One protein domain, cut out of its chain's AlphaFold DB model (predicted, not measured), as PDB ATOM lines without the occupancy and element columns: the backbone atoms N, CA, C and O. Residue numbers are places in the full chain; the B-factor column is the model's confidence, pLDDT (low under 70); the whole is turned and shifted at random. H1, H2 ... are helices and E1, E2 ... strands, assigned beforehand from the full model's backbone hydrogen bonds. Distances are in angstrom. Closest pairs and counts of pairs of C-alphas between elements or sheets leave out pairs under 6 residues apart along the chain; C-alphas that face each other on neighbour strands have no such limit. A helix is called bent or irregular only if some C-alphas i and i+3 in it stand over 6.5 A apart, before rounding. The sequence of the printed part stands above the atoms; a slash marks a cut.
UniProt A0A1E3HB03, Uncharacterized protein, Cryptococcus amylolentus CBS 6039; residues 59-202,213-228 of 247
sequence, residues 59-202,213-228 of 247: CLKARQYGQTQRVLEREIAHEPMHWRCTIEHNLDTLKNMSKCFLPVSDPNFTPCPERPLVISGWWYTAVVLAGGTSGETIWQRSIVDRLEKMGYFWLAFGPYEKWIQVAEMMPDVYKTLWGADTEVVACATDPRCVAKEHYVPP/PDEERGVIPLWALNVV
ATOM      1  N   CYS A  59     193.091 375.170 273.271       90.44
ATOM      2  CA  CYS A  59     194.183 375.005 274.231       90.44
ATOM      3  C   CYS A  59     195.308 374.131 273.652       90.44
ATOM      4  O   CYS A  59     195.193 372.910 273.560       90.44
ATOM      5  N   LEU A  60     196.422 374.763 273.268       90.69
ATOM      6  CA  LEU A  60     197.593 374.068 272.723       90.69
ATOM      7  C   LEU A  60     198.183 373.072 273.732       90.69
ATOM      8  O   LEU A  60     198.458 371.938 273.365       90.69
ATOM      9  N   LYS A  61     198.311 373.469 275.004       91.62
ATOM     10  CA  LYS A  61     198.858 372.608 276.064       91.62
ATOM     11  C   LYS A  61     198.049 371.326 276.261       91.62
ATOM     12  O   LYS A  61     198.639 370.261 276.386       91.62
ATOM     13  N   ALA A  62     196.720 371.418 276.230       93.94
ATOM     14  CA  ALA A  62     195.839 370.259 276.331       93.94
ATOM     15  C   ALA A  62     196.073 369.279 275.174       93.94
ATOM     16  O   ALA A  62     196.319 368.096 275.407       93.94
ATOM     17  N   ARG A  63     196.137 369.786 273.931       94.00
ATOM     18  CA  ARG A  63     196.459 368.957 272.757       94.00
ATOM     19  C   ARG A  63     197.839 368.319 272.858       94.00
ATOM     20  O   ARG A  63     197.965 367.124 272.621       94.00
ATOM     21  N   GLN A  64     198.863 369.086 273.236       95.50
ATOM     22  CA  GLN A  64     200.226 368.577 273.419       95.50
ATOM     23  C   GLN A  64     200.286 367.492 274.500       95.50
ATOM     24  O   GLN A  64     200.939 366.465 274.312       95.50
ATOM     25  N   TYR A  65     199.570 367.688 275.611       96.00
ATOM     26  CA  TYR A  65     199.449 366.700 276.675       96.00
ATOM     27  C   TYR A  65     198.776 365.421 276.166       96.00
ATOM     28  O   TYR A  65     199.361 364.350 276.299       96.00
ATOM     29  N   GLY A  66     197.612 365.526 275.514       95.50
ATOM     30  CA  GLY A  66     196.886 364.381 274.952       95.50
ATOM     31  C   GLY A  66     197.691 363.618 273.897       95.50
ATOM     32  O   GLY A  66     197.792 362.397 273.956       95.50
ATOM     33  N   GLN A  67     198.356 364.328 272.983       96.06
ATOM     34  CA  GLN A  67     199.283 363.748 272.004       96.06
ATOM     35  C   GLN A  67     200.424 362.975 272.688       96.06
ATOM     36  O   GLN A  67     200.692 361.826 272.337       96.06
ATOM     37  N   THR A  68     201.037 363.569 273.716       97.06
ATOM     38  CA  THR A  68     202.107 362.930 274.500       97.06
ATOM     39  C   THR A  68     201.608 361.692 275.245       97.06
ATOM     40  O   THR A  68     202.304 360.681 275.267       97.06
ATOM     41  N   GLN A  69     200.410 361.743 275.840       96.06
ATOM     42  CA  GLN A  69     199.819 360.595 276.534       96.06
ATOM     43  C   GLN A  69     199.493 359.450 275.570       96.06
ATOM     44  O   GLN A  69     199.828 358.313 275.878       96.06
ATOM     45  N   ARG A  70     198.947 359.728 274.377       95.00
ATOM     46  CA  ARG A  70     198.677 358.693 273.361       95.00
ATOM     47  C   ARG A  70     199.942 357.944 272.944       95.00
ATOM     48  O   ARG A  70     199.930 356.722 272.836       95.00
ATOM     49  N   VAL A  71     201.049 358.662 272.738       94.19
ATOM     50  CA  VAL A  71     202.336 358.011 272.454       94.19
ATOM     51  C   VAL A  71     202.852 357.268 273.683       94.19
ATOM     52  O   VAL A  71     203.295 356.138 273.553       94.19
ATOM     53  N   LEU A  72     202.745 357.828 274.888       94.94
ATOM     54  CA  LEU A  72     203.142 357.128 276.114       94.94
ATOM     55  C   LEU A  72     202.381 355.806 276.314       94.94
ATOM     56  O   LEU A  72     203.000 354.796 276.633       94.94
ATOM     57  N   GLU A  73     201.065 355.793 276.109       93.44
ATOM     58  CA  GLU A  73     200.229 354.590 276.187       93.44
ATOM     59  C   GLU A  73     200.664 353.536 275.166       93.44
ATOM     60  O   GLU A  73     200.807 352.363 275.517       93.44
ATOM     61  N   ARG A  74     200.961 353.969 273.936       89.50
ATOM     62  CA  ARG A  74     201.536 353.123 272.888       89.50
ATOM     63  C   ARG A  74     202.853 352.470 273.332       89.50
ATOM     64  O   ARG A  74     203.019 351.260 273.184       89.50
ATOM     65  N   GLU A  75     203.780 353.251 273.891       88.44
ATOM     66  CA  GLU A  75     205.076 352.736 274.364       88.44
ATOM     67  C   GLU A  75     204.908 351.762 275.546       88.44
ATOM     68  O   GLU A  75     205.612 350.752 275.635       88.44
ATOM     69  N   ILE A  76     203.962 352.039 276.455       90.62
ATOM     70  CA  ILE A  76     203.631 351.168 277.598       90.62
ATOM     71  C   ILE A  76     203.038 349.842 277.124       90.62
ATOM     72  O   ILE A  76     203.353 348.794 277.688       90.62
ATOM     73  N   ALA A  77     202.204 349.866 276.083       87.50
ATOM     74  CA  ALA A  77     201.624 348.665 275.489       87.50
ATOM     75  C   ALA A  77     202.672 347.758 274.819       87.50
ATOM     76  O   ALA A  77     202.323 346.668 274.364       87.50
ATOM     77  N   HIS A  78     203.941 348.188 274.771       74.50
ATOM     78  CA  HIS A  78     205.023 347.503 274.075       74.50
ATOM     79  C   HIS A  78     204.604 347.104 272.666       74.50
ATOM     80  O   HIS A  78     204.901 345.990 272.219       74.50
ATOM     81  N   GLU A  79     203.899 348.006 271.969       73.44
ATOM     82  CA  GLU A  79     203.690 347.815 270.545       73.44
ATOM     83  C   GLU A  79     205.051 347.478 269.923       73.44
ATOM     84  O   GLU A  79     206.058 348.111 270.268       73.44
ATOM     85  N   PRO A  80     205.133 346.426 269.084       57.53
ATOM     86  CA  PRO A  80     206.401 346.054 268.476       57.53
ATOM     87  C   PRO A  80     206.990 347.305 267.822       57.53
ATOM     88  O   PRO A  80     206.222 348.143 267.365       57.53
ATOM     89  N   MET A  81     208.324 347.407 267.750       58.56
ATOM     90  CA  MET A  81     209.076 348.466 267.042       58.56
ATOM     91  C   MET A  81     209.790 349.522 267.906       58.56
ATOM     92  O   MET A  81     209.746 350.719 267.617       58.56
ATOM     93  N   HIS A  82     210.563 349.060 268.889       63.59
ATOM     94  CA  HIS A  82     211.666 349.841 269.449       63.59
ATOM     95  C   HIS A  82     212.984 349.140 269.191       63.59
ATOM     96  O   HIS A  82     213.088 347.910 269.272       63.59
ATOM     97  N   TRP A  83     214.035 349.927 268.998       79.62
ATOM     98  CA  TRP A  83     215.341 349.449 269.404       79.62
ATOM     99  C   TRP A  83     215.274 349.212 270.906       79.62
ATOM    100  O   TRP A  83     214.983 350.119 271.672       79.62
ATOM    101  N   ARG A  84     215.497 347.973 271.341       82.75
ATOM    102  CA  ARG A  84     215.267 347.574 272.737       82.75
ATOM    103  C   ARG A  84     215.965 348.487 273.757       82.75
ATOM    104  O   ARG A  84     215.458 348.660 274.857       82.75
ATOM    105  N   CYS A  85     217.100 349.075 273.382       86.56
ATOM    106  CA  CYS A  85     217.854 350.019 274.204       86.56
ATOM    107  C   CYS A  85     217.192 351.398 274.393       86.56
ATOM    108  O   CYS A  85     217.682 352.165 275.213       86.56
ATOM    109  N   THR A  86     216.117 351.731 273.669       90.75
ATOM    110  CA  THR A  86     215.451 353.044 273.754       90.75
ATOM    111  C   THR A  86     214.180 353.041 274.595       90.75
ATOM    112  O   THR A  86     213.706 354.115 274.945       90.75
ATOM    113  N   ILE A  87     213.636 351.871 274.947       89.06
ATOM    114  CA  ILE A  87     212.312 351.746 275.586       89.06
ATOM    115  C   ILE A  87     212.239 352.534 276.898       89.06
ATOM    116  O   ILE A  87     211.364 353.379 277.065       89.06
ATOM    117  N   GLU A  88     213.165 352.279 277.825       92.12
ATOM    118  CA  GLU A  88     213.175 352.937 279.139       92.12
ATOM    119  C   GLU A  88     213.364 354.451 278.997       92.12
ATOM    120  O   GLU A  88     212.597 355.232 279.560       92.12
ATOM    121  N   HIS A  89     214.318 354.863 278.156       94.44
ATOM    122  CA  HIS A  89     214.575 356.271 277.858       94.44
ATOM    123  C   HIS A  89     213.342 356.981 277.293       94.44
ATOM    124  O   HIS A  89     212.988 358.062 277.762       94.44
ATOM    125  N   ASN A  90     212.668 356.385 276.307       94.69
ATOM    126  CA  ASN A  90     211.497 356.984 275.674       94.69
ATOM    127  C   ASN A  90     210.334 357.116 276.667       94.69
ATOM    128  O   ASN A  90     209.715 358.179 276.744       94.69
ATOM    129  N   LEU A  91     210.074 356.078 277.471       95.31
ATOM    130  CA  LEU A  91     209.039 356.103 278.508       95.31
ATOM    131  C   LEU A  91     209.289 357.211 279.535       95.31
ATOM    132  O   LEU A  91     208.377 357.977 279.856       95.31
ATOM    133  N   ASP A  92     210.513 357.315 280.047       96.81
ATOM    134  CA  ASP A  92     210.862 358.325 281.045       96.81
ATOM    135  C   ASP A  92     210.849 359.734 280.451       96.81
ATOM    136  O   ASP A  92     210.365 360.677 281.083       96.81
ATOM    137  N   THR A  93     211.299 359.874 279.206       97.06
ATOM    138  CA  THR A  93     211.249 361.133 278.462       97.06
ATOM    139  C   THR A  93     209.810 361.606 278.280       97.06
ATOM    140  O   THR A  93     209.510 362.747 278.618       97.06
ATOM    141  N   LEU A  94     208.893 360.744 277.828       97.25
ATOM    142  CA  LEU A  94     207.478 361.092 277.639       97.25
ATOM    143  C   LEU A  94     206.797 361.476 278.963       97.25
ATOM    144  O   LEU A  94     206.085 362.481 279.021       97.25
ATOM    145  N   LYS A  95     207.059 360.732 280.047       97.31
ATOM    146  CA  LYS A  95     206.545 361.047 281.397       97.31
ATOM    147  C   LYS A  95     207.085 362.365 281.946       97.31
ATOM    148  O   LYS A  95     206.380 363.071 282.661       97.31
ATOM    149  N   ASN A  96     208.348 362.686 281.679       96.88
ATOM    150  CA  ASN A  96     208.943 363.933 282.149       96.88
ATOM    151  C   ASN A  96     208.512 365.119 281.292       96.88
ATOM    152  O   ASN A  96     208.209 366.176 281.835       96.88
ATOM    153  N   MET A  97     208.419 364.937 279.978       96.75
ATOM    154  CA  MET A  97     207.972 365.965 279.050       96.75
ATOM    155  C   MET A  97     206.496 366.321 279.251       96.75
ATOM    156  O   MET A  97     206.138 367.487 279.111       96.75
ATOM    157  N   SER A  98     205.630 365.377 279.642       96.38
ATOM    158  CA  SER A  98     204.211 365.682 279.899       96.38
ATOM    159  C   SER A  98     204.019 366.764 280.974       96.38
ATOM    160  O   SER A  98     203.072 367.549 280.903       96.38
ATOM    161  N   LYS A  99     204.974 366.888 281.908       95.69
ATOM    162  CA  LYS A  99     205.021 367.944 282.932       95.69
ATOM    163  C   LYS A  99     205.148 369.352 282.346       95.69
ATOM    164  O   LYS A  99     204.704 370.310 282.978       95.69
ATOM    165  N   CYS A 100     205.708 369.489 281.143       93.50
ATOM    166  CA  CYS A 100     205.789 370.760 280.417       93.50
ATOM    167  C   CYS A 100     204.414 371.307 280.037       93.50
ATOM    168  O   CYS A 100     204.219 372.520 279.909       93.50
ATOM    169  N   PHE A 101     203.457 370.407 279.825       93.81
ATOM    170  CA  PHE A 101     202.150 370.775 279.312       93.81
ATOM    171  C   PHE A 101     201.147 371.037 280.416       93.81
ATOM    172  O   PHE A 101     200.153 371.669 280.112       93.81
ATOM    173  N   LEU A 102     201.425 370.663 281.670       92.81
ATOM    174  CA  LEU A 102     200.531 370.864 282.812       92.81
ATOM    175  C   LEU A 102     200.158 372.350 283.051       92.81
ATOM    176  O   LEU A 102     200.868 373.267 282.592       92.81
ATOM    177  N   PRO A 103     199.032 372.603 283.755       89.88
ATOM    178  CA  PRO A 103     198.678 373.933 284.247       89.88
ATOM    179  C   PRO A 103     199.823 374.520 285.075       89.88
ATOM    180  O   PRO A 103     200.500 373.793 285.793       89.88
ATOM    181  N   VAL A 104     200.048 375.833 285.015       87.12
ATOM    182  CA  VAL A 104     201.176 376.465 285.741       87.12
ATOM    183  C   VAL A 104     200.987 376.362 287.259       87.12
ATOM    184  O   VAL A 104     201.958 376.391 288.011       87.12
ATOM    185  N   SER A 105     199.740 376.224 287.711       86.12
ATOM    186  CA  SER A 105     199.399 375.969 289.110       86.12
ATOM    187  C   SER A 105     199.644 374.526 289.565       86.12
ATOM    188  O   SER A 105     199.540 374.260 290.761       86.12
ATOM    189  N   ASP A 106     199.904 373.588 288.649       90.50
ATOM    190  CA  ASP A 106     200.188 372.198 289.008       90.50
ATOM    191  C   ASP A 106     201.563 372.101 289.694       90.50
ATOM    192  O   ASP A 106     202.544 372.635 289.171       90.50
ATOM    193  N   PRO A 107     201.686 371.414 290.844       91.50
ATOM    194  CA  PRO A 107     202.958 371.296 291.558       91.50
ATOM    195  C   PRO A 107     204.055 370.574 290.761       91.50
ATOM    196  O   PRO A 107     205.233 370.741 291.068       91.50
ATOM    197  N   ASN A 108     203.690 369.771 289.759       93.88
ATOM    198  CA  ASN A 108     204.634 369.058 288.905       93.88
ATOM    199  C   ASN A 108     204.976 369.822 287.623       93.88
ATOM    200  O   ASN A 108     205.796 369.337 286.841       93.88
ATOM    201  N   PHE A 109     204.361 370.985 287.383       92.62
ATOM    202  CA  PHE A 109     204.634 371.775 286.192       92.62
ATOM    203  C   PHE A 109     206.116 372.147 286.105       92.62
ATOM    204  O   PHE A 109     206.721 372.649 287.053       92.62
ATOM    205  N   THR A 110     206.695 371.920 284.928       91.06
ATOM    206  CA  THR A 110     208.076 372.299 284.620       91.06
ATOM    207  C   THR A 110     208.075 373.258 283.428       91.06
ATOM    208  O   THR A 110     207.445 372.956 282.416       91.06
ATOM    209  N   PRO A 111     208.744 374.422 283.496       89.62
ATOM    210  CA  PRO A 111     208.829 375.328 282.355       89.62
ATOM    211  C   PRO A 111     209.714 374.731 281.250       89.62
ATOM    212  O   PRO A 111     210.851 374.344 281.509       89.62
ATOM    213  N   CYS A 112     209.208 374.707 280.016       90.19
ATOM    214  CA  CYS A 112     209.884 374.122 278.853       90.19
ATOM    215  C   CYS A 112     209.713 375.012 277.606       90.19
ATOM    216  O   CYS A 112     208.840 375.889 277.601       90.19
ATOM    217  N   PRO A 113     210.501 374.789 276.535       91.44
ATOM    218  CA  PRO A 113     210.218 375.359 275.219       91.44
ATOM    219  C   PRO A 113     208.805 374.995 274.730       91.44
ATOM    220  O   PRO A 113     208.291 373.931 275.062       91.44
ATOM    221  N   GLU A 114     208.191 375.846 273.898       89.62
ATOM    222  CA  GLU A 114     206.824 375.631 273.380       89.62
ATOM    223  C   GLU A 114     206.663 374.290 272.651       89.62
ATOM    224  O   GLU A 114     205.664 373.600 272.821       89.62
ATOM    225  N   ARG A 115     207.677 373.914 271.868       93.88
ATOM    226  CA  ARG A 115     207.818 372.603 271.234       93.88
ATOM    227  C   ARG A 115     209.107 371.992 271.765       93.88
ATOM    228  O   ARG A 115     210.175 372.351 271.265       93.88
ATOM    229  N   PRO A 116     209.060 371.195 272.840       95.81
ATOM    230  CA  PRO A 116     210.262 370.829 273.574       95.81
ATOM    231  C   PRO A 116     210.914 369.541 273.056       95.81
ATOM    232  O   PRO A 116     211.924 369.129 273.610       95.81
ATOM    233  N   LEU A 117     210.369 368.902 272.016       97.81
ATOM    234  CA  LEU A 117     210.766 367.554 271.613       97.81
ATOM    235  C   LEU A 117     211.577 367.504 270.311       97.81
ATOM    236  O   LEU A 117     211.213 368.114 269.309       97.81
ATOM    237  N   VAL A 118     212.624 366.689 270.310       97.12
ATOM    238  CA  VAL A 118     213.286 366.160 269.114       97.12
ATOM    239  C   VAL A 118     212.878 364.699 268.936       97.12
ATOM    240  O   VAL A 118     213.039 363.897 269.853       97.12
ATOM    241  N   ILE A 119     212.368 364.323 267.766       95.94
ATOM    242  CA  ILE A 119     212.104 362.912 267.441       95.94
ATOM    243  C   ILE A 119     213.194 362.462 266.479       95.94
ATOM    244  O   ILE A 119     213.362 363.066 265.426       95.94
ATOM    245  N   SER A 120     213.943 361.422 266.831       93.81
ATOM    246  CA  SER A 120     215.065 360.946 266.029       93.81
ATOM    247  C   SER A 120     214.836 359.536 265.498       93.81
ATOM    248  O   SER A 120     214.867 358.581 266.270       93.81
ATOM    249  N   GLY A 121     214.728 359.435 264.173       91.69
ATOM    250  CA  GLY A 121     214.910 358.242 263.341       91.69
ATOM    251  C   GLY A 121     216.366 357.787 263.194       91.69
ATOM    252  O   GLY A 121     216.643 356.651 262.823       91.69
ATOM    253  N   TRP A 122     217.329 358.664 263.493       90.12
ATOM    254  CA  TRP A 122     218.745 358.378 263.267       90.12
ATOM    255  C   TRP A 122     219.331 357.364 264.268       90.12
ATOM    256  O   TRP A 122     219.317 357.591 265.481       90.12
ATOM    257  N   TRP A 123     219.904 356.266 263.759       88.19
ATOM    258  CA  TRP A 123     220.396 355.125 264.556       88.19
ATOM    259  C   TRP A 123     221.390 355.508 265.655       88.19
ATOM    260  O   TRP A 123     221.289 355.023 266.783       88.19
ATOM    261  N   TYR A 124     222.333 356.405 265.374       89.88
ATOM    262  CA  TYR A 124     223.351 356.771 266.358       89.88
ATOM    263  C   TYR A 124     222.773 357.497 267.580       89.88
ATOM    264  O   TYR A 124     223.373 357.423 268.650       89.88
ATOM    265  N   THR A 125     221.581 358.097 267.480       91.06
ATOM    266  CA  THR A 125     220.854 358.628 268.644       91.06
ATOM    267  C   THR A 125     220.486 357.516 269.630       91.06
ATOM    268  O   THR A 125     220.640 357.685 270.834       91.06
ATOM    269  N   ALA A 126     220.090 356.338 269.142       90.88
ATOM    270  CA  ALA A 126     219.829 355.177 269.995       90.88
ATOM    271  C   ALA A 126     221.109 354.511 270.510       90.88
ATOM    272  O   ALA A 126     221.157 354.023 271.640       90.88
ATOM    273  N   VAL A 127     222.174 354.515 269.705       91.81
ATOM    274  CA  VAL A 127     223.474 353.951 270.098       91.81
ATOM    275  C   VAL A 127     224.109 354.731 271.256       91.81
ATOM    276  O   VAL A 127     224.847 354.140 272.049       91.81
ATOM    277  N   VAL A 128     223.779 356.020 271.427       92.75
ATOM    278  CA  VAL A 128     224.166 356.788 272.625       92.75
ATOM    279  C   VAL A 128     223.687 356.090 273.902       92.75
ATOM    280  O   VAL A 128     224.492 355.950 274.828       92.75
ATOM    281  N   LEU A 129     222.440 355.601 273.923       93.00
ATOM    282  CA  LEU A 129     221.834 354.893 275.064       93.00
ATOM    283  C   LEU A 129     222.451 353.513 275.284       93.00
ATOM    284  O   LEU A 129     222.631 353.082 276.417       93.00
ATOM    285  N   ALA A 130     222.840 352.839 274.202       90.19
ATOM    286  CA  ALA A 130     223.550 351.564 274.270       90.19
ATOM    287  C   ALA A 130     225.027 351.706 274.699       90.19
ATOM    288  O   ALA A 130     225.746 350.711 274.767       90.19
ATOM    289  N   GLY A 131     225.505 352.928 274.966       90.19
ATOM    290  CA  GLY A 131     226.879 353.172 275.398       90.19
ATOM    291  C   GLY A 131     227.915 353.049 274.280       90.19
ATOM    292  O   GLY A 131     229.088 352.824 274.569       90.19
ATOM    293  N   GLY A 132     227.516 353.211 273.013       89.44
ATOM    294  CA  GLY A 132     228.451 353.145 271.892       89.44
ATOM    295  C   GLY A 132     229.591 354.164 271.995       89.44
ATOM    296  O   GLY A 132     229.497 355.197 272.672       89.44
ATOM    297  N   THR A 133     230.692 353.845 271.320       90.69
ATOM    298  CA  THR A 133     231.973 354.562 271.424       90.69
ATOM    299  C   THR A 133     232.545 354.979 270.069       90.69
ATOM    300  O   THR A 133     233.682 355.444 270.004       90.69
ATOM    301  N   SER A 134     231.775 354.836 268.984       89.44
ATOM    302  CA  SER A 134     232.191 355.330 267.668       89.44
ATOM    303  C   SER A 134     232.289 356.860 267.664       89.44
ATOM    304  O   SER A 134     231.695 357.533 268.514       89.44
ATOM    305  N   GLY A 135     233.015 357.424 266.694       86.69
ATOM    306  CA  GLY A 135     233.136 358.878 266.558       86.69
ATOM    307  C   GLY A 135     231.777 359.560 266.383       86.69
ATOM    308  O   GLY A 135     231.517 360.579 267.017       86.69
ATOM    309  N   GLU A 136     230.881 358.950 265.607       86.19
ATOM    310  CA  GLU A 136     229.500 359.393 265.395       86.19
ATOM    311  C   GLU A 136     228.697 359.351 266.697       86.19
ATOM    312  O   GLU A 136     227.971 360.291 267.005       86.19
ATOM    313  N   THR A 137     228.874 358.303 267.508       89.94
ATOM    314  CA  THR A 137     228.190 358.184 268.803       89.94
ATOM    315  C   THR A 137     228.689 359.235 269.795       89.94
ATOM    316  O   THR A 137     227.899 359.826 270.527       89.94
ATOM    317  N   ILE A 138     230.000 359.494 269.828       89.69
ATOM    318  CA  ILE A 138     230.600 360.526 270.686       89.69
ATOM    319  C   ILE A 138     230.106 361.914 270.270       89.69
ATOM    320  O   ILE A 138     229.711 362.711 271.123       89.69
ATOM    321  N   TRP A 139     230.093 362.188 268.966       89.62
ATOM    322  CA  TRP A 139     229.538 363.418 268.417       89.62
ATOM    323  C   TRP A 139     228.062 363.571 268.795       89.62
ATOM    324  O   TRP A 139     227.693 364.588 269.384       89.62
ATOM    325  N   GLN A 140     227.245 362.537 268.592       91.50
ATOM    326  CA  GLN A 140     225.824 362.586 268.926       91.50
ATOM    327  C   GLN A 140     225.578 362.783 270.416       91.50
ATOM    328  O   GLN A 140     224.727 363.584 270.797       91.50
ATOM    329  N   ARG A 141     226.365 362.118 271.273       93.62
ATOM    330  CA  ARG A 141     226.307 362.301 272.727       93.62
ATOM    331  C   ARG A 141     226.513 363.765 273.113       93.62
ATOM    332  O   ARG A 141     225.802 364.263 273.978       93.62
ATOM    333  N   SER A 142     227.449 364.459 272.461       92.44
ATOM    334  CA  SER A 142     227.694 365.884 272.725       92.44
ATOM    335  C   SER A 142     226.515 366.781 272.330       92.44
ATOM    336  O   SER A 142     226.265 367.796 272.982       92.44
ATOM    337  N   ILE A 143     225.762 366.394 271.296       92.38
ATOM    338  CA  ILE A 143     224.583 367.128 270.836       92.38
ATOM    339  C   ILE A 143     223.411 366.907 271.794       92.38
ATOM    340  O   ILE A 143     222.816 367.886 272.246       92.38
ATOM    341  N   VAL A 144     223.087 365.654 272.130       94.62
ATOM    342  CA  VAL A 144     221.942 365.359 273.011       94.62
ATOM    343  C   VAL A 144     222.161 365.883 274.435       94.62
ATOM    344  O   VAL A 144     221.242 366.468 274.999       94.62
ATOM    345  N   ASP A 145     223.393 365.843 274.961       94.75
ATOM    346  CA  ASP A 145     223.747 366.495 276.238       94.75
ATOM    347  C   ASP A 145     223.497 368.011 276.189       94.75
ATOM    348  O   ASP A 145     223.019 368.624 277.150       94.75
ATOM    349  N   ARG A 146     223.779 368.654 275.048       94.38
ATOM    350  CA  ARG A 146     223.504 370.084 274.895       94.38
ATOM    351  C   ARG A 146     222.009 370.374 274.783       94.38
ATOM    352  O   ARG A 146     221.579 371.383 275.339       94.38
ATOM    353  N   LEU A 147     221.235 369.528 274.100       93.75
ATOM    354  CA  LEU A 147     219.774 369.643 274.031       93.75
ATOM    355  C   LEU A 147     219.140 369.581 275.422       93.75
ATOM    356  O   LEU A 147     218.368 370.472 275.777       93.75
ATOM    357  N   GLU A 148     219.528 368.594 276.227       94.19
ATOM    358  CA  GLU A 148     219.026 368.416 277.592       94.19
ATOM    359  C   GLU A 148     219.333 369.640 278.463       94.19
ATOM    360  O   GLU A 148     218.452 370.171 279.141       94.19
ATOM    361  N   LYS A 149     220.554 370.187 278.367       93.44
ATOM    362  CA  LYS A 149     220.943 371.432 279.059       93.44
ATOM    363  C   LYS A 149     220.142 372.660 278.624       93.44
ATOM    364  O   LYS A 149     220.072 373.629 279.374       93.44
ATOM    365  N   MET A 150     219.573 372.646 277.421       91.06
ATOM    366  CA  MET A 150     218.691 373.702 276.914       91.06
ATOM    367  C   MET A 150     217.213 373.464 277.268       91.06
ATOM    368  O   MET A 150     216.370 374.278 276.897       91.06
ATOM    369  N   GLY A 151     216.892 372.382 277.987       92.50
ATOM    370  CA  GLY A 151     215.526 372.026 278.371       92.50
ATOM    371  C   GLY A 151     214.725 371.334 277.265       92.50
ATOM    372  O   GLY A 151     213.497 371.315 277.334       92.50
ATOM    373  N   TYR A 152     215.399 370.801 276.240       96.56
ATOM    374  CA  TYR A 152     214.771 369.966 275.218       96.56
ATOM    375  C   TYR A 152     214.815 368.489 275.612       96.56
ATOM    376  O   TYR A 152     215.743 368.019 276.266       96.56
ATOM    377  N   PHE A 153     213.812 367.762 275.143       97.81
ATOM    378  CA  PHE A 153     213.676 366.319 275.240       97.81
ATOM    379  C   PHE A 153     213.981 365.697 273.884       97.81
ATOM    380  O   PHE A 153     213.804 366.334 272.842       97.81
ATOM    381  N   TRP A 154     214.394 364.437 273.883       96.75
ATOM    382  CA  TRP A 154     214.613 363.703 272.649       96.75
ATOM    383  C   TRP A 154     214.151 362.260 272.785       96.75
ATOM    384  O   TRP A 154     214.385 361.609 273.802       96.75
ATOM    385  N   LEU A 155     213.502 361.765 271.739       95.06
ATOM    386  CA  LEU A 155     213.088 360.376 271.625       95.06
ATOM    387  C   LEU A 155     213.847 359.714 270.484       95.06
ATOM    388  O   LEU A 155     214.074 360.329 269.441       95.06
ATOM    389  N   ALA A 156     214.214 358.453 270.680       92.62
ATOM    390  CA  ALA A 156     214.867 357.649 269.658       92.62
ATOM    391  C   ALA A 156     213.922 356.544 269.193       92.62
ATOM    392  O   ALA A 156     213.554 355.649 269.962       92.62
ATOM    393  N   PHE A 157     213.552 356.608 267.920       87.56
ATOM    394  CA  PHE A 157     212.679 355.648 267.268       87.56
ATOM    395  C   PHE A 157     213.352 355.116 266.021       87.56
ATOM    396  O   PHE A 157     213.992 355.850 265.284       87.56
ATOM    397  N   GLY A 158     213.152 353.840 265.750       72.06
ATOM    398  CA  GLY A 158     213.463 353.274 264.455       72.06
ATOM    399  C   GLY A 158     212.773 351.932 264.292       72.06
ATOM    400  O   GLY A 158     212.378 351.326 265.298       72.06
ATOM    401  N   PRO A 159     212.626 351.450 263.047       73.62
ATOM    402  CA  PRO A 159     213.065 352.053 261.767       73.62
ATOM    403  C   PRO A 159     212.163 353.205 261.241       73.62
ATOM    404  O   PRO A 159     211.220 353.598 261.928       73.62
ATOM    405  N   TYR A 160     212.482 353.755 260.053       66.69
ATOM    406  CA  TYR A 160     211.857 354.909 259.366       66.69
ATOM    407  C   TYR A 160     210.351 355.106 259.601       66.69
ATOM    408  O   TYR A 160     209.919 356.161 260.063       66.69
ATOM    409  N   GLU A 161     209.543 354.076 259.349       76.06
ATOM    410  CA  GLU A 161     208.080 354.169 259.406       76.06
ATOM    411  C   GLU A 161     207.573 354.523 260.811       76.06
ATOM    412  O   GLU A 161     206.426 354.921 260.992       76.06
ATOM    413  N   LYS A 162     208.411 354.351 261.836       82.31
ATOM    414  CA  LYS A 162     208.022 354.498 263.237       82.31
ATOM    415  C   LYS A 162     208.202 355.893 263.761       82.31
ATOM    416  O   LYS A 162     207.324 356.383 264.464       82.31
ATOM    417  N   TRP A 163     209.306 356.545 263.417       87.00
ATOM    418  CA  TRP A 163     209.473 357.930 263.834       87.00
ATOM    419  C   TRP A 163     208.474 358.838 263.100       87.00
ATOM    420  O   TRP A 163     208.006 359.797 263.709       87.00
ATOM    421  N   ILE A 164     208.067 358.487 261.869       90.50
ATOM    422  CA  ILE A 164     206.959 359.147 261.159       90.50
ATOM    423  C   ILE A 164     205.648 358.968 261.918       90.50
ATOM    424  O   ILE A 164     205.051 359.966 262.297       90.50
ATOM    425  N   GLN A 165     205.247 357.730 262.232       90.50
ATOM    426  CA  GLN A 165     204.010 357.476 262.987       90.50
ATOM    427  C   GLN A 165     203.965 358.265 264.301       90.50
ATOM    428  O   GLN A 165     202.961 358.890 264.633       90.50
ATOM    429  N   VAL A 166     205.075 358.297 265.042       92.19
ATOM    430  CA  VAL A 166     205.155 359.067 266.288       92.19
ATOM    431  C   VAL A 166     205.081 360.578 266.032       92.19
ATOM    432  O   VAL A 166     204.446 361.296 266.808       92.19
ATOM    433  N   ALA A 167     205.688 361.077 264.952       93.88
ATOM    434  CA  ALA A 167     205.564 362.476 264.556       93.88
ATOM    435  C   ALA A 167     204.108 362.833 264.206       93.88
ATOM    436  O   ALA A 167     203.596 363.842 264.687       93.88
ATOM    437  N   GLU A 168     203.404 361.986 263.459       93.06
ATOM    438  CA  GLU A 168     201.988 362.172 263.106       93.06
ATOM    439  C   GLU A 168     201.065 362.155 264.333       93.06
ATOM    440  O   GLU A 168     200.065 362.872 264.373       93.06
ATOM    441  N   MET A 169     201.417 361.388 265.370       93.94
ATOM    442  CA  MET A 169     200.681 361.361 266.639       93.94
ATOM    443  C   MET A 169     200.902 362.613 267.500       93.94
ATOM    444  O   MET A 169     200.072 362.889 268.373       93.94
ATOM    445  N   MET A 170     201.994 363.362 267.292       94.81
ATOM    446  CA  MET A 170     202.372 364.513 268.128       94.81
ATOM    447  C   MET A 170     202.777 365.789 267.354       94.81
ATOM    448  O   MET A 170     203.814 366.392 267.666       94.81
ATOM    449  N   PRO A 171     201.970 366.262 266.385       93.88
ATOM    450  CA  PRO A 171     202.310 367.400 265.524       93.88
ATOM    451  C   PRO A 171     202.475 368.727 266.273       93.88
ATOM    452  O   PRO A 171     203.176 369.623 265.801       93.88
ATOM    453  N   ASP A 172     201.860 368.874 267.449       94.25
ATOM    454  CA  ASP A 172     201.979 370.089 268.254       94.25
ATOM    455  C   ASP A 172     203.217 370.075 269.175       94.25
ATOM    456  O   ASP A 172     203.522 371.101 269.783       94.25
ATOM    457  N   VAL A 173     203.932 368.950 269.304       96.50
ATOM    458  CA  VAL A 173     204.945 368.734 270.360       96.50
ATOM    459  C   VAL A 173     206.383 368.861 269.853       96.50
ATOM    460  O   VAL A 173     207.224 369.469 270.525       96.50
ATOM    461  N   TYR A 174     206.698 368.293 268.685       96.44
ATOM    462  CA  TYR A 174     208.076 368.274 268.188       96.44
ATOM    463  C   TYR A 174     208.523 369.623 267.619       96.44
ATOM    464  O   TYR A 174     207.783 370.344 266.952       96.44
ATOM    465  N   LYS A 175     209.789 369.961 267.863       95.00
ATOM    466  CA  LYS A 175     210.492 371.088 267.248       95.00
ATOM    467  C   LYS A 175     211.157 370.697 265.938       95.00
ATOM    468  O   LYS A 175     211.206 371.517 265.028       95.00
ATOM    469  N   THR A 176     211.715 369.495 265.878       95.12
ATOM    470  CA  THR A 176     212.463 368.980 264.729       95.12
ATOM    471  C   THR A 176     212.451 367.455 264.745       95.12
ATOM    472  O   THR A 176     212.364 366.828 265.807       95.12
ATOM    473  N   LEU A 177     212.504 366.887 263.547       95.44
ATOM    474  CA  LEU A 177     212.558 365.467 263.252       95.44
ATOM    475  C   LEU A 177     213.931 365.179 262.645       95.44
ATOM    476  O   LEU A 177     214.318 365.803 261.659       95.44
ATOM    477  N   TRP A 178     214.680 364.273 263.256       93.75
ATOM    478  CA  TRP A 178     216.035 363.911 262.856       93.75
ATOM    479  C   TRP A 178     216.028 362.558 262.166       93.75
ATOM    480  O   TRP A 178     215.648 361.568 262.784       93.75
ATOM    481  N   GLY A 179     216.491 362.486 260.925       90.69
ATOM    482  CA  GLY A 179     216.601 361.226 260.190       90.69
ATOM    483  C   GLY A 179     217.916 361.116 259.433       90.69
ATOM    484  O   GLY A 179     218.671 362.088 259.328       90.69
ATOM    485  N   ALA A 180     218.182 359.923 258.902       87.69
ATOM    486  CA  ALA A 180     219.236 359.764 257.906       87.69
ATOM    487  C   ALA A 180     218.881 360.532 256.618       87.69
ATOM    488  O   ALA A 180     217.717 360.834 256.358       87.69
ATOM    489  N   ASP A 181     219.884 360.823 255.795       87.44
ATOM    490  CA  ASP A 181     219.726 361.490 254.499       87.44
ATOM    491  C   ASP A 181     218.667 360.816 253.612       87.44
ATOM    492  O   ASP A 181     217.729 361.462 253.152       87.44
ATOM    493  N   THR A 182     218.775 359.502 253.441       88.19
ATOM    494  CA  THR A 182     217.867 358.678 252.638       88.19
ATOM    495  C   THR A 182     216.433 358.700 253.164       88.19
ATOM    496  O   THR A 182     215.500 358.828 252.379       88.19
ATOM    497  N   GLU A 183     216.252 358.634 254.482       88.88
ATOM    498  CA  GLU A 183     214.946 358.677 255.147       88.88
ATOM    499  C   GLU A 183     214.279 360.049 255.011       88.88
ATOM    500  O   GLU A 183     213.110 360.157 254.647       88.88
ATOM    501  N   VAL A 184     215.030 361.118 255.276       90.00
ATOM    502  CA  VAL A 184     214.515 362.487 255.189       90.00
ATOM    503  C   VAL A 184     214.157 362.838 253.751       90.00
ATOM    504  O   VAL A 184     213.097 363.414 253.523       90.00
ATOM    505  N   VAL A 185     215.002 362.468 252.784       89.88
ATOM    506  CA  VAL A 185     214.714 362.678 251.361       89.88
ATOM    507  C   VAL A 185     213.495 361.864 250.935       89.88
ATOM    508  O   VAL A 185     212.616 362.429 250.291       89.88
ATOM    509  N   ALA A 186     213.396 360.593 251.340       89.81
ATOM    510  CA  ALA A 186     212.231 359.762 251.037       89.81
ATOM    511  C   ALA A 186     210.931 360.419 251.526       89.81
ATOM    512  O   ALA A 186     210.004 360.567 250.732       89.81
ATOM    513  N   CYS A 187     210.894 360.900 252.774       91.12
ATOM    514  CA  CYS A 187     209.734 361.618 253.305       91.12
ATOM    515  C   CYS A 187     209.478 362.927 252.549       91.12
ATOM    516  O   CYS A 187     208.354 363.187 252.135       91.12
ATOM    517  N   ALA A 188     210.515 363.741 252.329       91.06
ATOM    518  CA  ALA A 188     210.393 365.044 251.676       91.06
ATOM    519  C   ALA A 188     209.808 364.955 250.256       91.06
ATOM    520  O   ALA A 188     209.134 365.881 249.808       91.06
ATOM    521  N   THR A 189     210.061 363.844 249.562       90.50
ATOM    522  CA  THR A 189     209.547 363.576 248.213       90.50
ATOM    523  C   THR A 189     208.249 362.766 248.183       90.50
ATOM    524  O   THR A 189     207.739 362.508 247.096       90.50
ATOM    525  N   ASP A 190     207.698 362.372 249.336       91.56
ATOM    526  CA  ASP A 190     206.453 361.605 249.426       91.56
ATOM    527  C   ASP A 190     205.285 362.495 249.907       91.56
ATOM    528  O   ASP A 190     205.276 362.940 251.063       91.56
ATOM    529  N   PRO A 191     204.255 362.741 249.073       91.56
ATOM    530  CA  PRO A 191     203.072 363.519 249.462       91.56
ATOM    531  C   PRO A 191     202.210 362.838 250.541       91.56
ATOM    532  O   PRO A 191     201.305 363.472 251.088       91.56
ATOM    533  N   ARG A 192     202.461 361.558 250.849       92.62
ATOM    534  CA  ARG A 192     201.858 360.848 251.988       92.62
ATOM    535  C   ARG A 192     202.609 361.069 253.297       92.62
ATOM    536  O   ARG A 192     202.060 360.793 254.352       92.62
ATOM    537  N   CYS A 193     203.837 361.584 253.242       91.94
ATOM    538  CA  CYS A 193     204.617 361.922 254.432       91.94
ATOM    539  C   CYS A 193     204.508 363.414 254.765       91.94
ATOM    540  O   CYS A 193     204.188 363.795 255.896       91.94
ATOM    541  N   VAL A 194     204.716 364.278 253.765       92.81
ATOM    542  CA  VAL A 194     204.742 365.734 253.959       92.81
ATOM    543  C   VAL A 194     203.362 366.373 253.814       92.81
ATOM    544  O   VAL A 194     202.560 365.995 252.965       92.81
ATOM    545  N   ALA A 195     203.115 367.394 254.636       90.88
ATOM    546  CA  ALA A 195     201.938 368.247 254.577       90.88
ATOM    547  C   ALA A 195     201.738 368.828 253.172       90.88
ATOM    548  O   ALA A 195     202.671 369.366 252.571       90.88
ATOM    549  N   LYS A 196     200.498 368.769 252.676       88.69
ATOM    550  CA  LYS A 196     200.116 369.194 251.319       88.69
ATOM    551  C   LYS A 196     200.682 370.563 250.939       88.69
ATOM    552  O   LYS A 196     201.191 370.742 249.841       88.69
ATOM    553  N   GLU A 197     200.572 371.533 251.838       88.12
ATOM    554  CA  GLU A 197     201.007 372.916 251.643       88.12
ATOM    555  C   GLU A 197     202.526 373.087 251.508       88.12
ATOM    556  O   GLU A 197     202.983 374.136 251.056       88.12
ATOM    557  N   HIS A 198     203.307 372.079 251.895       89.62
ATOM    558  CA  HIS A 198     204.765 372.089 251.827       89.62
ATOM    559  C   HIS A 198     205.330 371.135 250.773       89.62
ATOM    560  O   HIS A 198     206.531 371.183 250.507       89.62
ATOM    561  N   TYR A 199     204.500 370.275 250.184       89.81
ATOM    562  CA  TYR A 199     204.947 369.361 249.147       89.81
ATOM    563  C   TYR A 199     205.240 370.128 247.852       89.81
ATOM    564  O   TYR A 199     204.373 370.801 247.290       89.81
ATOM    565  N   VAL A 200     206.480 370.008 247.378       87.00
ATOM    566  CA  VAL A 200     206.927 370.547 246.093       87.00
ATOM    567  C   VAL A 200     207.600 369.406 245.333       87.00
ATOM    568  O   VAL A 200     208.620 368.900 245.808       87.00
ATOM    569  N   PRO A 201     207.059 368.977 244.177       85.56
ATOM    570  CA  PRO A 201     207.672 367.906 243.407       85.56
ATOM    571  C   PRO A 201     209.075 368.329 242.937       85.56
ATOM    572  O   PRO A 201     209.267 369.495 242.568       85.56
ATOM    573  N   PRO A 202     210.065 367.418 242.929       83.94
ATOM    574  CA  PRO A 202     211.399 367.739 242.440       83.94
ATOM    575  C   PRO A 202     211.372 368.206 240.980       83.94
ATOM    576  O   PRO A 202     210.584 367.720 240.165       83.94
ATOM    577  N   PRO A 213     194.513 360.645 247.654       90.00
ATOM    578  CA  PRO A 213     193.341 361.111 248.394       90.00
ATOM    579  C   PRO A 213     193.718 362.025 249.565       90.00
ATOM    580  O   PRO A 213     194.806 361.902 250.124       90.00
ATOM    581  N   ASP A 214     192.821 362.934 249.959       86.44
ATOM    582  CA  ASP A 214     193.088 363.894 251.041       86.44
ATOM    583  C   ASP A 214     193.358 363.186 252.383       86.44
ATOM    584  O   ASP A 214     194.175 363.661 253.166       86.44
ATOM    585  N   GLU A 215     192.725 362.036 252.615       88.19
ATOM    586  CA  GLU A 215     192.904 361.180 253.790       88.19
ATOM    587  C   GLU A 215     194.253 360.447 253.848       88.19
ATOM    588  O   GLU A 215     194.662 360.021 254.924       88.19
ATOM    589  N   GLU A 216     194.942 360.300 252.712       86.50
ATOM    590  CA  GLU A 216     196.275 359.687 252.633       86.50
ATOM    591  C   GLU A 216     197.397 360.727 252.659       86.50
ATOM    592  O   GLU A 216     198.573 360.365 252.606       86.50
ATOM    593  N   ARG A 217     197.067 362.022 252.682       87.50
ATOM    594  CA  ARG A 217     198.090 363.064 252.663       87.50
ATOM    595  C   ARG A 217     198.818 363.145 253.987       87.50
ATOM    596  O   ARG A 217     198.217 363.089 255.059       87.50
ATOM    597  N   GLY A 218     200.120 363.365 253.869       89.44
ATOM    598  CA  GLY A 218     200.982 363.553 255.014       89.44
ATOM    599  C   GLY A 218     200.612 364.786 255.822       89.44
ATOM    600  O   GLY A 218     199.948 365.711 255.346       89.44
ATOM    601  N   VAL A 219     201.083 364.804 257.063       92.44
ATOM    602  CA  VAL A 219     200.868 365.915 258.005       92.44
ATOM    603  C   VAL A 219     202.180 366.524 258.495       92.44
ATOM    604  O   VAL A 219     202.166 367.519 259.221       92.44
ATOM    605  N   ILE A 220     203.326 365.952 258.108       94.19
ATOM    606  CA  ILE A 220     204.633 366.423 258.563       94.19
ATOM    607  C   ILE A 220     205.033 367.652 257.750       94.19
ATOM    608  O   ILE A 220     205.155 367.589 256.530       94.19
ATOM    609  N   PRO A 221     205.286 368.804 258.377       92.94
ATOM    610  CA  PRO A 221     205.732 369.956 257.634       92.94
ATOM    611  C   PRO A 221     207.202 369.814 257.223       92.94
ATOM    612  O   PRO A 221     208.039 369.400 258.024       92.94
ATOM    613  N   LEU A 222     207.532 370.238 255.998       90.06
ATOM    614  CA  LEU A 222     208.882 370.098 255.438       90.06
ATOM    615  C   LEU A 222     209.963 370.743 256.322       90.06
ATOM    616  O   LEU A 222     211.026 370.162 256.504       90.06
ATOM    617  N   TRP A 223     209.668 371.887 256.952       89.12
ATOM    618  CA  TRP A 223     210.605 372.590 257.844       89.12
ATOM    619  C   TRP A 223     211.002 371.788 259.094       89.12
ATOM    620  O   TRP A 223     211.997 372.111 259.745       89.12
ATOM    621  N   ALA A 224     210.223 370.775 259.484       93.12
ATOM    622  CA  ALA A 224     210.547 369.957 260.647       93.12
ATOM    623  C   ALA A 224     211.600 368.892 260.326       93.12
ATOM    624  O   ALA A 224     212.314 368.460 261.232       93.12
ATOM    625  N   LEU A 225     211.720 368.486 259.061       93.19
ATOM    626  CA  LEU A 225     212.611 367.422 258.612       93.19
ATOM    627  C   LEU A 225     214.061 367.901 258.564       93.19
ATOM    628  O   LEU A 225     214.384 368.882 257.901       93.19
ATOM    629  N   ASN A 226     214.949 367.218 259.283       92.62
ATOM    630  CA  ASN A 226     216.364 367.556 259.352       92.62
ATOM    631  C   ASN A 226     217.214 366.306 259.120       92.62
ATOM    632  O   ASN A 226     217.094 365.306 259.835       92.62
ATOM    633  N   VAL A 227     218.108 366.392 258.134       89.69
ATOM    634  CA  VAL A 227     219.146 365.384 257.915       89.69
ATOM    635  C   VAL A 227     220.181 365.514 259.022       89.69
ATOM    636  O   VAL A 227     220.785 366.575 259.195       89.69
ATOM    637  N   VAL A 228     220.404 364.427 259.752       85.94
ATOM    638  CA  VAL A 228     221.510 364.323 260.701       85.94
ATOM    639  C   VAL A 228     222.578 363.439 260.083       85.94
ATOM    640  O   VAL A 228     222.409 362.229 259.954       85.94
TER     641      VAL A 228
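This is residues 59 to 202 and 213 to 228 of the 247 residues of an uncharacterized protein of Cryptococcus amylolentus CBS 6039 (UniProt A0A1E3HB03). A small parallel sheet of four short strands, in the order E2 E1 E3 E4, forms the core, with H5 and H6 over one face and H3 over the other, in three layers. H2 packs on the sheet at its edge strand E2, H1 pairs with H2 in a helical hairpin, and H4 packs on H3. The printed part has 160 residues, with six named helices and four named strands in the order H1 H2 E1 H3 H4 E2 H5 E3 H6 E4; the class is mixed, helices and strands. The whole is compact and rounded, with a radius of gyration of the C-alphas of 15.6 A and spans of 49 by 43 by 30 A.

H1, residues 60 to 76, and H2, residues 84 to 101, touch as a hairpin at a shallow tilt of 23 degrees, opposite ways; their closest C-alphas, those of Lys 61 and Phe 101, are 5.0 A apart. H2 is irregular, with C-alphas 85 and 88 7.4 A apart. E1, residues 117 to 120, has N 118 2.8 A from O 153 of its parallel neighbour E2, residues 153 to 156. H3, residues 123 to 129, and H4, residues 135 to 149, touch at a steep tilt of 67 degrees, closest at C-alphas 124 and 137, 5.6 A. E1, H3, H4 and E2 form a strand-helix-strand unit, two parallel neighbour strands joined through helices, with a right-handed crossover. H5, residues 160 to 169, lies over E1 at a height over the sheet of 9.5 A. E3, residues 174 to 179, has N 178 2.8 A from O 119. E2, H5 and E3 form a split unit, with E1 between its strands and a right-handed crossover. H6, residues 181 to 188, lies over E4, residues 225 to 227, whose N 226 is 2.8 A from O 177. Every O i to N i+4 pair is within hydrogen-bond range in H1, H4, H5 and H6, but 9 of 14 in H2 and 2 of 3 in H3.

H1 begins with C-alpha 60 at (197.593, 374.068, 272.723) and is 24.2 A long from first to last C-alpha. H2 is 27.5 A long, H4 21.5 A, H5 14.8 A and E3 13.6 A. E4 ends with C-alpha 227 at (219.146, 365.384, 257.915).

The C-alphas of Pro 107 and Pro 202, the two farthest apart, are 50.0 A apart. Residues 203 to 212 are not printed, with C-alphas 202 and 213 20.1 A apart across the cut. The link from H2 to E1 is long, with 15 residues. The mean pLDDT of the printed part is 90.4; residues 80 to 82 and residue 160 are under 70.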